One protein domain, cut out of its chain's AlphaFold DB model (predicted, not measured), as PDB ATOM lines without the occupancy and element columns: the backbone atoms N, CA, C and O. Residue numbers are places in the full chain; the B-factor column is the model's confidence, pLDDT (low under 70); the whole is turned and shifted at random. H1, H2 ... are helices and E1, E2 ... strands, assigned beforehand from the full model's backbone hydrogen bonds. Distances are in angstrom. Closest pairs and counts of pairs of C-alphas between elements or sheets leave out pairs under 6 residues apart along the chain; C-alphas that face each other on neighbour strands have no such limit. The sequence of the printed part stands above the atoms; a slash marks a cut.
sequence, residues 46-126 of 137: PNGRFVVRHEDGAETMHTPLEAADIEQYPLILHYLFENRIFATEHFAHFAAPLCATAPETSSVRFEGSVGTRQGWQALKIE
ATOM      1  N   PRO A  46      30.101  36.704  53.146       90.75
ATOM      2  CA  PRO A  46      31.178  37.473  53.756       90.75
ATOM      3  C   PRO A  46      30.690  38.853  54.217       90.75
ATOM      4  O   PRO A  46      29.998  39.569  53.501       90.75
ATOM      5  N   ASN A  47      31.113  39.255  55.409       91.44
ATOM      6  CA  ASN A  47      30.972  40.596  55.955       91.44
ATOM      7  C   ASN A  47      32.365  41.117  56.316       91.44
ATOM      8  O   ASN A  47      33.006  40.603  57.235       91.44
ATOM      9  N   GLY A  48      32.850  42.107  55.576       93.56
ATOM     10  CA  GLY A  48      34.216  42.598  55.700       93.56
ATOM     11  C   GLY A  48      34.642  43.377  54.470       93.56
ATOM     12  O   GLY A  48      33.811  43.977  53.791       93.56
ATOM     13  N   ARG A  49      35.939  43.344  54.183       95.25
ATOM     14  CA  ARG A  49      36.536  44.026  53.035       95.25
ATOM     15  C   ARG A  49      37.558  43.141  52.340       95.25
ATOM     16  O   ARG A  49      38.326  42.431  52.992       95.25
ATOM     17  N   PHE A  50      37.575  43.235  51.022       94.94
ATOM     18  CA  PHE A  50      38.675  42.788  50.190       94.94
ATOM     19  C   PHE A  50      39.664  43.941  50.061       94.94
ATOM     20  O   PHE A  50      39.267  45.092  49.899       94.94
ATOM     21  N   VAL A  51      40.947  43.643  50.184       95.62
ATOM     22  CA  VAL A  51      42.022  44.620  50.070       95.62
ATOM     23  C   VAL A  51      42.945  44.146  48.964       95.62
ATOM     24  O   VAL A  51      43.491  43.046  49.059       95.62
ATOM     25  N   VAL A  52      43.102  44.965  47.930       94.00
ATOM     26  CA  VAL A  52      44.087  44.754  46.869       94.00
ATOM     27  C   VAL A  52      45.291  45.614  47.209       94.00
ATOM     28  O   VAL A  52      45.165  46.830  47.345       94.00
ATOM     29  N   ARG A  53      46.449  44.988  47.399       93.06
ATOM     30  CA  ARG A  53      47.717  45.682  47.607       93.06
ATOM     31  C   ARG A  53      48.521  45.644  46.316       93.06
ATOM     32  O   ARG A  53      48.876  44.569  45.838       93.06
ATOM     33  N   HIS A  54      48.807  46.819  45.781       88.88
ATOM     34  CA  HIS A  54      49.614  47.010  44.583       88.88
ATOM     35  C   HIS A  54      51.118  46.980  44.907       88.88
ATOM     36  O   HIS A  54      51.523  47.092  46.067       88.88
ATOM     37  N   GLU A  55      51.963  46.834  43.882       85.62
ATOM     38  CA  GLU A  55      53.429  46.788  44.034       85.62
ATOM     39  C   GLU A  55      54.024  48.071  44.622       85.62
ATOM     40  O   GLU A  55      55.028  48.027  45.329       85.62
ATOM     41  N   ASP A  56      53.388  49.212  44.360       85.88
ATOM     42  CA  ASP A  56      53.760  50.515  44.917       85.88
ATOM     43  C   ASP A  56      53.374  50.667  46.403       85.88
ATOM     44  O   ASP A  56      53.668  51.688  47.027       85.88
ATOM     45  N   GLY A  57      52.739  49.645  46.986       85.56
ATOM     46  CA  GLY A  57      52.258  49.627  48.360       85.56
ATOM     47  C   GLY A  57      50.912  50.323  48.558       85.56
ATOM     48  O   GLY A  57      50.434  50.370  49.693       85.56
ATOM     49  N   ALA A  58      50.283  50.841  47.497       90.75
ATOM     50  CA  ALA A  58      48.929  51.367  47.575       90.75
ATOM     51  C   ALA A  58      47.933  50.237  47.870       90.75
ATOM     52  O   ALA A  58      48.060  49.120  47.365       90.75
ATOM     53  N   GLU A  59      46.925  50.536  48.688       93.31
ATOM     54  CA  GLU A  59      45.842  49.604  49.003       93.31
ATOM     55  C   GLU A  59      44.506  50.166  48.520       93.31
ATOM     56  O   GLU A  59      44.120  51.274  48.902       93.31
ATOM     57  N   THR A  60      43.772  49.383  47.731       93.38
ATOM     58  CA  THR A  60      42.363  49.649  47.426       93.38
ATOM     59  C   THR A  60      41.480  48.695  48.214       93.38
ATOM     60  O   THR A  60      41.800  47.520  48.410       93.38
ATOM     61  N   MET A  61      40.363  49.215  48.720       95.00
ATOM     62  CA  MET A  61      39.395  48.438  49.488       95.00
ATOM     63  C   MET A  61      38.138  48.234  48.655       95.00
ATOM     64  O   MET A  61      37.625  49.188  48.080       95.00
ATOM     65  N   HIS A  62      37.637  47.004  48.650       94.56
ATOM     66  CA  HIS A  62      36.415  46.607  47.969       94.56
ATOM     67  C   HIS A  62      35.475  45.937  48.970       94.56
ATOM     68  O   HIS A  62      35.879  45.111  49.798       94.56
ATOM     69  N   THR A  63      34.199  46.288  48.910       94.69
ATOM     70  CA  THR A  63      33.137  45.563  49.603       94.69
ATOM     71  C   THR A  63      32.966  44.170  48.988       94.69
ATOM     72  O   THR A  63      33.390  43.928  47.857       94.69
ATOM     73  N   PRO A  64      32.319  43.223  49.684       92.44
ATOM     74  CA  PRO A  64      32.075  41.911  49.103       92.44
ATOM     75  C   PRO A  64      31.181  41.934  47.858       92.44
ATOM     76  O   PRO A  64      31.319  41.071  47.001       92.44
ATOM     77  N   LEU A  65      30.288  42.920  47.750       92.25
ATOM     78  CA  LEU A  65      29.450  43.120  46.570       92.25
ATOM     79  C   LEU A  65      30.288  43.565  45.365       92.25
ATOM     80  O   LEU A  65      30.178  42.978  44.296       92.25
ATOM     81  N   GLU A  66      31.194  44.526  45.568       93.81
ATOM     82  CA  GLU A  66      32.136  44.978  44.533       93.81
ATOM     83  C   GLU A  66      33.112  43.870  44.127       93.81
ATOM     84  O   GLU A  66      33.404  43.708  42.948       93.81
ATOM     85  N   ALA A  67      33.598  43.071  45.084       91.62
ATOM     86  CA  ALA A  67      34.533  41.986  44.793       91.62
ATOM     87  C   ALA A  67      33.915  40.872  43.926       91.62
ATOM     88  O   ALA A  67      34.614  40.253  43.124       91.62
ATOM     89  N   ALA A  68      32.612  40.631  44.098       90.88
ATOM     90  CA  ALA A  68      31.839  39.663  43.326       90.88
ATOM     91  C   ALA A  68      31.113  40.280  42.116       90.88
ATOM     92  O   ALA A  68      30.381  39.558  41.443       90.88
ATOM     93  N   ASP A  69      31.301  41.577  41.849       92.19
ATOM     94  CA  ASP A  69      30.633  42.333  40.778       92.19
ATOM     95  C   ASP A  69      29.097  42.165  40.775       92.19
ATOM     96  O   ASP A  69      28.465  41.842  39.769       92.19
ATOM     97  N   ILE A  70      28.475  42.338  41.948       89.00
ATOM     98  CA  ILE A  70      27.020  42.251  42.134       89.00
ATOM     99  C   ILE A  70      26.477  43.494  42.842       89.00
ATOM    100  O   ILE A  70      27.040  43.963  43.822       89.00
ATOM    101  N   GLU A  71      25.325  44.006  42.402       87.88
ATOM    102  CA  GLU A  71      24.707  45.190  43.029       87.88
ATOM    103  C   GLU A  71      24.072  44.880  44.394       87.88
ATOM    104  O   GLU A  71      24.047  45.718  45.295       87.88
ATOM    105  N   GLN A  72      23.526  43.672  44.551       85.62
ATOM    106  CA  GLN A  72      22.851  43.224  45.768       85.62
ATOM    107  C   GLN A  72      22.826  41.697  45.852       85.62
ATOM    108  O   GLN A  72      22.791  41.003  44.834       85.62
ATOM    109  N   TYR A  73      22.777  41.160  47.073       81.88
ATOM    110  CA  TYR A  73      22.557  39.728  47.262       81.88
ATOM    111  C   TYR A  73      21.134  39.324  46.839       81.88
ATOM    112  O   TYR A  73      20.176  40.043  47.138       81.88
ATOM    113  N   PRO A  74      20.951  38.159  46.192       76.69
ATOM    114  CA  PRO A  74      19.626  37.696  45.804       76.69
ATOM    115  C   PRO A  74      18.772  37.382  47.038       76.69
ATOM    116  O   PRO A  74      19.233  36.778  48.003       76.69
ATOM    117  N   LEU A  75      17.480  37.711  46.977       68.69
ATOM    118  CA  LEU A  75      16.533  37.511  48.086       68.69
ATOM    119  C   LEU A  75      16.402  36.040  48.523       68.69
ATOM    120  O   LEU A  75      16.071  35.755  49.672       68.69
ATOM    121  N   ILE A  76      16.680  35.094  47.618       67.88
ATOM    122  CA  ILE A  76      16.613  33.647  47.864       67.88
ATOM    123  C   ILE A  76      18.027  33.040  47.830       67.88
ATOM    124  O   ILE A  76      18.351  32.160  47.030       67.88
ATOM    125  N   LEU A  77      18.880  33.514  48.739       60.38
ATOM    126  CA  LEU A  77      20.285  33.109  48.875       60.38
ATOM    127  C   LEU A  77      20.510  31.592  48.989       60.38
ATOM    128  O   LEU A  77      21.501  31.076  48.482       60.38
ATOM    129  N   HIS A  78      19.598  30.851  49.629       60.38
ATOM    130  CA  HIS A  78      19.789  29.411  49.828       60.38
ATOM    131  C   HIS A  78      19.713  28.587  48.529       60.38
ATOM    132  O   HIS A  78      20.330  27.521  48.466       60.38
ATOM    133  N   TYR A  79      18.992  29.085  47.517       52.69
ATOM    134  CA  TYR A  79      18.692  28.358  46.278       52.69
ATOM    135  C   TYR A  79      19.361  28.947  45.035       52.69
ATOM    136  O   TYR A  79      19.627  28.201  44.103       52.69
ATOM    137  N   LEU A  80      19.608  30.260  45.012       60.25
ATOM    138  CA  LEU A  80      19.996  30.978  43.789       60.25
ATOM    139  C   LEU A  80      21.365  31.657  43.877       60.25
ATOM    140  O   LEU A  80      21.746  32.362  42.950       60.25
ATOM    141  N   PHE A  81      22.093  31.490  44.985       71.75
ATOM    142  CA  PHE A  81      23.422  32.075  45.140       71.75
ATOM    143  C   PHE A  81      24.487  30.981  45.184       71.75
ATOM    144  O   PHE A  81      24.679  30.309  46.204       71.75
ATOM    145  N   GLU A  82      25.145  30.792  44.041       69.88
ATOM    146  CA  GLU A  82      26.245  29.839  43.848       69.88
ATOM    147  C   GLU A  82      27.528  30.323  44.541       69.88
ATOM    148  O   GLU A  82      28.260  29.521  45.116       69.88
ATOM    149  N   ASN A  83      27.713  31.643  44.645       74.06
ATOM    150  CA  ASN A  83      28.873  32.294  45.261       74.06
ATOM    151  C   ASN A  83      28.812  32.301  46.803       74.06
ATOM    152  O   ASN A  83      29.096  33.305  47.449       74.06
ATOM    153  N   ARG A  84      28.397  31.203  47.440       82.25
ATOM    154  CA  ARG A  84      28.404  31.098  48.907       82.25
ATOM    155  C   ARG A  84      29.724  30.551  49.422       82.25
ATOM    156  O   ARG A  84      30.240  29.534  48.961       82.25
ATOM    157  N   ILE A  85      30.217  31.192  50.471       84.94
ATOM    158  CA  ILE A  85      31.482  30.856  51.106       84.94
ATOM    159  C   ILE A  85      31.242  29.849  52.228       84.94
ATOM    160  O   ILE A  85      30.862  30.203  53.341       84.94
ATOM    161  N   PHE A  86      31.466  28.572  51.935       81.75
ATOM    162  CA  PHE A  86      31.412  27.506  52.941       81.75
ATOM    163  C   PHE A  86      32.798  27.062  53.401       81.75
ATOM    164  O   PHE A  86      32.919  26.461  54.466       81.75
ATOM    165  N   ALA A  87      33.820  27.380  52.612       80.62
ATOM    166  CA  ALA A  87      35.207  27.046  52.861       80.62
ATOM    167  C   ALA A  87      36.126  28.120  52.253       80.62
ATOM    168  O   ALA A  87      35.682  28.959  51.463       80.62
ATOM    169  N   THR A  88      37.396  28.119  52.653       78.69
ATOM    170  CA  THR A  88      38.394  29.134  52.275       78.69
ATOM    171  C   THR A  88      38.601  29.192  50.760       78.69
ATOM    172  O   THR A  88      38.696  30.269  50.182       78.69
ATOM    173  N   GLU A  89      38.586  28.040  50.100       81.38
ATOM    174  CA  GLU A  89      38.706  27.869  48.653       81.38
ATOM    175  C   GLU A  89      37.599  28.589  47.862       81.38
ATOM    176  O   GLU A  89      37.830  29.052  46.746       81.38
ATOM    177  N   HIS A  90      36.412  28.780  48.447       87.38
ATOM    178  CA  HIS A  90      35.310  29.464  47.766       87.38
ATOM    179  C   HIS A  90      35.547  30.974  47.631       87.38
ATOM    180  O   HIS A  90      34.856  31.623  46.847       87.38
ATOM    181  N   PHE A  91      36.513  31.552  48.356       87.88
ATOM    182  CA  PHE A  91      36.851  32.970  48.210       87.88
ATOM    183  C   PHE A  91      37.458  33.291  46.848       87.88
ATOM    184  O   PHE A  91      37.179  34.363  46.322       87.88
ATOM    185  N   ALA A  92      38.244  32.378  46.270       88.31
ATOM    186  CA  ALA A  92      38.813  32.572  44.939       88.31
ATOM    187  C   ALA A  92      37.708  32.633  43.875       88.31
ATOM    188  O   ALA A  92      37.736  33.496  43.005       88.31
ATOM    189  N   HIS A  93      36.692  31.770  43.995       89.06
ATOM    190  CA  HIS A  93      35.527  31.799  43.111       89.06
ATOM    191  C   HIS A  93      34.662  33.048  43.339       89.06
ATOM    192  O   HIS A  93      34.295  33.727  42.386       89.06
ATOM    193  N   PHE A  94      34.388  33.388  44.602       90.19
ATOM    194  CA  PHE A  94      33.607  34.570  44.972       90.19
ATOM    195  C   PHE A  94      34.226  35.869  44.443       90.19
ATOM    196  O   PHE A  94      33.521  36.713  43.904       90.19
ATOM    197  N   ALA A  95      35.541  36.022  44.604       91.69
ATOM    198  CA  ALA A  95      36.287  37.203  44.193       91.69
ATOM    199  C   ALA A  95      36.876  37.073  42.780       91.69
ATOM    200  O   ALA A  95      37.734  37.874  42.415       91.69
ATOM    201  N   ALA A  96      36.449  36.090  41.980       91.25
ATOM    202  CA  ALA A  96      36.963  35.892  40.627       91.25
ATOM    203  C   ALA A  96      36.850  37.155  39.743       91.25
ATOM    204  O   ALA A  96      37.828  37.456  39.053       91.25
ATOM    205  N   PRO A  97      35.752  37.945  39.787       91.94
ATOM    206  CA  PRO A  97      35.676  39.210  39.054       91.94
ATOM    207  C   PRO A  97      36.749  40.218  39.491       91.94
ATOM    208  O   PRO A  97      37.429  40.809  38.652       91.94
ATOM    209  N   LEU A  98      36.976  40.360  40.801       91.81
ATOM    210  CA  LEU A  98      38.051  41.200  41.332       91.81
ATOM    211  C   LEU A  98      39.431  40.689  40.899       91.81
ATOM    212  O   LEU A  98      40.244  41.465  40.411       91.81
ATOM    213  N   CYS A  99      39.679  39.385  41.012       91.12
ATOM    214  CA  CYS A  99      40.938  38.767  40.604       91.12
ATOM    215  C   CYS A  99      41.231  38.931  39.108       91.12
ATOM    216  O   CYS A  99      42.390  39.063  38.737       91.12
ATOM    217  N   ALA A 100      40.205  38.961  38.252       90.19
ATOM    218  CA  ALA A 100      40.367  39.174  36.813       90.19
ATOM    219  C   ALA A 100      40.764  40.615  36.444       90.19
ATOM    220  O   ALA A 100      41.303  40.844  35.363       90.19
ATOM    221  N   THR A 101      40.480  41.588  37.313       89.06
ATOM    222  CA  THR A 101      40.809  43.010  37.096       89.06
ATOM    223  C   THR A 101      42.045  43.461  37.870       89.06
ATOM    224  O   THR A 101      42.672  44.459  37.511       89.06
ATOM    225  N   ALA A 102      42.409  42.730  38.924       86.12
ATOM    226  CA  ALA A 102      43.592  42.988  39.722       86.12
ATOM    227  C   ALA A 102      44.872  42.698  38.907       86.12
ATOM    228  O   ALA A 102      44.947  41.675  38.225       86.12
ATOM    229  N   PRO A 103      45.901  43.566  38.967       82.69
ATOM    230  CA  PRO A 103      47.195  43.287  38.342       82.69
ATOM    231  C   PRO A 103      47.810  41.977  38.860       82.69
ATOM    232  O   PRO A 103      47.732  41.710  40.057       82.69
ATOM    233  N   GLU A 104      48.489  41.202  38.005       80.06
ATOM    234  CA  GLU A 104      49.109  39.908  38.382       80.06
ATOM    235  C   GLU A 104      50.094  40.017  39.557       80.06
ATOM    236  O   GLU A 104      50.292  39.071  40.314       80.06
ATOM    237  N   THR A 105      50.707  41.185  39.723       81.44
ATOM    238  CA  THR A 105      51.684  41.468  40.775       81.44
ATOM    239  C   THR A 105      51.059  41.974  42.076       81.44
ATOM    240  O   THR A 105      51.754  42.153  43.077       81.44
ATOM    241  N   SER A 106      49.745  42.207  42.086       85.56
ATOM    242  CA  SER A 106      49.010  42.652  43.269       85.56
ATOM    243  C   SER A 106      48.565  41.471  44.131       85.56
ATOM    244  O   SER A 106      48.228  40.399  43.630       85.56
ATOM    245  N   SER A 107      48.544  41.659  45.452       90.06
ATOM    246  CA  SER A 107      47.998  40.660  46.369       90.06
ATOM    247  C   SER A 107      46.589  41.039  46.801       90.06
ATOM    248  O   SER A 107      46.321  42.172  47.198       90.06
ATOM    249  N   VAL A 108      45.675  40.073  46.739       92.12
ATOM    250  CA  VAL A 108      44.292  40.253  47.191       92.12
ATOM    251  C   VAL A 108      44.087  39.482  48.480       92.12
ATOM    252  O   VAL A 108      44.343  38.279  48.547       92.12
ATOM    253  N   ARG A 109      43.613  40.174  49.512       94.00
ATOM    254  CA  ARG A 109      43.326  39.604  50.830       94.00
ATOM    255  C   ARG A 109      41.924  39.961  51.288       94.00
ATOM    256  O   ARG A 109      41.380  40.986  50.895       94.00
ATOM    257  N   PHE A 110      41.355  39.139  52.155       94.62
ATOM    258  CA  PHE A 110      40.072  39.393  52.794       94.62
ATOM    259  C   PHE A 110      40.260  39.529  54.300       94.62
ATOM    260  O   PHE A 110      40.924  38.705  54.933       94.62
ATOM    261  N   GLU A 111      39.635  40.553  54.871       94.38
ATOM    262  CA  GLU A 111      39.558  40.776  56.311       94.38
ATOM    263  C   GLU A 111      38.097  40.947  56.721       94.38
ATOM    264  O   GLU A 111      37.424  41.886  56.285       94.38
ATOM    265  N   GLY A 112      37.607  40.069  57.595       93.69
ATOM    266  CA  GLY A 112      36.252  40.199  58.108       93.69
ATOM    267  C   GLY A 112      35.739  38.944  58.783       93.69
ATOM    268  O   GLY A 112      36.416  38.318  59.595       93.69
ATOM    269  N   SER A 113      34.502  38.599  58.460       92.31
ATOM    270  CA  SER A 113      33.804  37.435  58.980       92.31
ATOM    271  C   SER A 113      32.924  36.802  57.912       92.31
ATOM    272  O   SER A 113      32.534  37.461  56.953       92.31
ATOM    273  N   VAL A 114      32.593  35.526  58.077       90.50
ATOM    274  CA  VAL A 114      31.636  34.812  57.225       90.50
ATOM    275  C   VAL A 114      30.525  34.254  58.099       90.50
ATOM    276  O   VAL A 114      30.774  33.721  59.184       90.50
ATOM    277  N   GLY A 115      29.282  34.386  57.637       85.94
ATOM    278  CA  GLY A 115      28.139  33.775  58.302       85.94
ATOM    279  C   GLY A 115      28.164  32.258  58.125       85.94
ATOM    280  O   GLY A 115      28.072  31.759  57.009       85.94
ATOM    281  N   THR A 116      28.251  31.498  59.212       81.62
ATOM    282  CA  THR A 116      28.149  30.030  59.193       81.62
ATOM    283  C   THR A 116      26.880  29.569  59.907       81.62
ATOM    284  O   THR A 116      26.210  30.348  60.585       81.62
ATOM    285  N   ARG A 117      26.553  28.271  59.825       75.56
ATOM    286  CA  ARG A 117      25.457  27.692  60.627       75.56
ATOM    287  C   ARG A 117      25.703  27.775  62.139       75.56
ATOM    288  O   ARG A 117      24.758  27.642  62.904       75.56
ATOM    289  N   GLN A 118      26.948  27.998  62.556       75.62
ATOM    290  CA  GLN A 118      27.342  28.159  63.956       75.62
ATOM    291  C   GLN A 118      27.460  29.639  64.369       75.62
ATOM    292  O   GLN A 118      27.834  29.926  65.502       75.62
ATOM    293  N   GLY A 119      27.135  30.581  63.474       78.56
ATOM    294  CA  GLY A 119      27.267  32.024  63.693       78.56
ATOM    295  C   GLY A 119      28.370  32.662  62.846       78.56
ATOM    296  O   GLY A 119      28.917  32.041  61.932       78.56
ATOM    297  N   TRP A 120      28.677  33.928  63.132       86.25
ATOM    298  CA  TRP A 120      29.743  34.661  62.449       86.25
ATOM    299  C   TRP A 120      31.109  34.131  62.874       86.25
ATOM    300  O   TRP A 120      31.436  34.129  64.060       86.25
ATOM    301  N   GLN A 121      31.914  33.712  61.904       88.50
ATOM    302  CA  GLN A 121      33.295  33.303  62.130       88.50
ATOM    303  C   GLN A 121      34.228  34.354  61.546       88.50
ATOM    304  O   GLN A 121      34.131  34.673  60.362       88.50
ATOM    305  N   ALA A 122      35.101  34.918  62.382       91.69
ATOM    306  CA  ALA A 122      36.131  35.840  61.926       91.69
ATOM    307  C   ALA A 122      37.132  35.092  61.041       91.69
ATOM    308  O   ALA A 122      37.569  33.992  61.381       91.69
ATOM    309  N   LEU A 123      37.491  35.695  59.915       90.12
ATOM    310  CA  LEU A 123      38.361  35.085  58.930       90.12
ATOM    311  C   LEU A 123      39.301  36.130  58.338       90.12
ATOM    312  O   LEU A 123      38.918  37.274  58.076       90.12
ATOM    313  N   LYS A 124      40.535  35.698  58.101       92.19
ATOM    314  CA  LYS A 124      41.536  36.459  57.375       92.19
ATOM    315  C   LYS A 124      42.180  35.543  56.346       92.19
ATOM    316  O   LYS A 124      42.734  34.513  56.722       92.19
ATOM    317  N   ILE A 125      42.084  35.913  55.074       91.31
ATOM    318  CA  ILE A 125      42.683  35.163  53.966       91.31
ATOM    319  C   ILE A 125      43.635  36.087  53.240       91.31
ATOM    320  O   ILE A 125      43.281  37.220  52.934       91.31
ATOM    321  N   GLU A 126      44.824  35.586  52.954       90.94
ATOM    322  CA  GLU A 126      45.829  36.270  52.150       90.94
ATOM    323  C   GLU A 126      45.924  35.569  50.785       90.94
ATOM    324  O   GLU A 126      45.666  34.370  50.688       90.94
TER     325      GLU A 126
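What this domain is: This is residues 46 to 126 of the 137 residues of an uncharacterized protein of Sulfitobacter sp. D7 (UniProt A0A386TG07). An antiparallel sheet of four strands, built from the hairpin E1 and E2 and the hairpin E3 and E4, forms a wall; the short helices H1, H3 and H4 gather over one face of it, and the other face is bare. Between H1 and H3 the chain makes a loop in which residues 74 to 80, with H2, stick out at one end of the long axis. The printed part has 81 residues with four named helices and four named strands, in the order E1 E2 H1 H2 H3 H4 E3 E4, and the sheet runs E2 E1 E3 E4. The class is mixed, helices and strands; the whole is compact, with a radius of gyration of the C-alphas of 12.9 A, and elongated, with spans of 40 by 23 by 18 A.

Where its parts are: Find C-alpha 46 at (31.178, 37.473, 53.756); from there E1 runs through residues 46 to 53, 19.5 A long. E2 follows at residues 59 to 62, then H1 at 64 to 67, H2 at 77 to 80, H3 at 90 to 94 and H4 at 96 to 101. Look for C-alpha 107 at (47.998, 40.660, 46.369), where E3, residues 107 to 116, begins its 25.9 A; it bends by 61 degrees at residue 112. E4, residues 119 to 125, is 18.5 A long and ends at C-alpha 125, (42.683, 35.163, 53.966).

How they stand to each other: Start with the inner strands E1 and E3, antiparallel at 175 degrees, where N 47 and O 113 are 2.8 A apart, within hydrogen-bond range. Edge strand E2 is antiparallel to E1 at 151 degrees, with N 50 and O 62 at 2.8 A. Edge strand E4 is antiparallel to E3 at 169 degrees, with N 114 and O 121 at 2.9 A. H1 is on the sheet, over E1, at a height over the sheet of 7.6 A; their closest C-alphas, those of Arg 49 and Pro 64, are 6.3 A apart. H3 only grazes the sheet with residues 91 to 94, and H4 with residues 98 to 99. H1 and H4 touch, their closest C-alphas being those of Ala 67 and Leu 98, 5.0 A. H2 is not on the sheet. Each O i to N i+4 pair is within range in H3 and H4; H1 and H2 are too short for one, and their single O i to N i+3 pairs are not within range.

The domain as a whole: The two C-alphas farthest apart, those of Asp 56 and Tyr 79, are 41.5 A apart. The printed part has no cut and no long link. Mean pLDDT of the printed part is 86.1; look at residues 75 to 80 and residue 82 for values under 70.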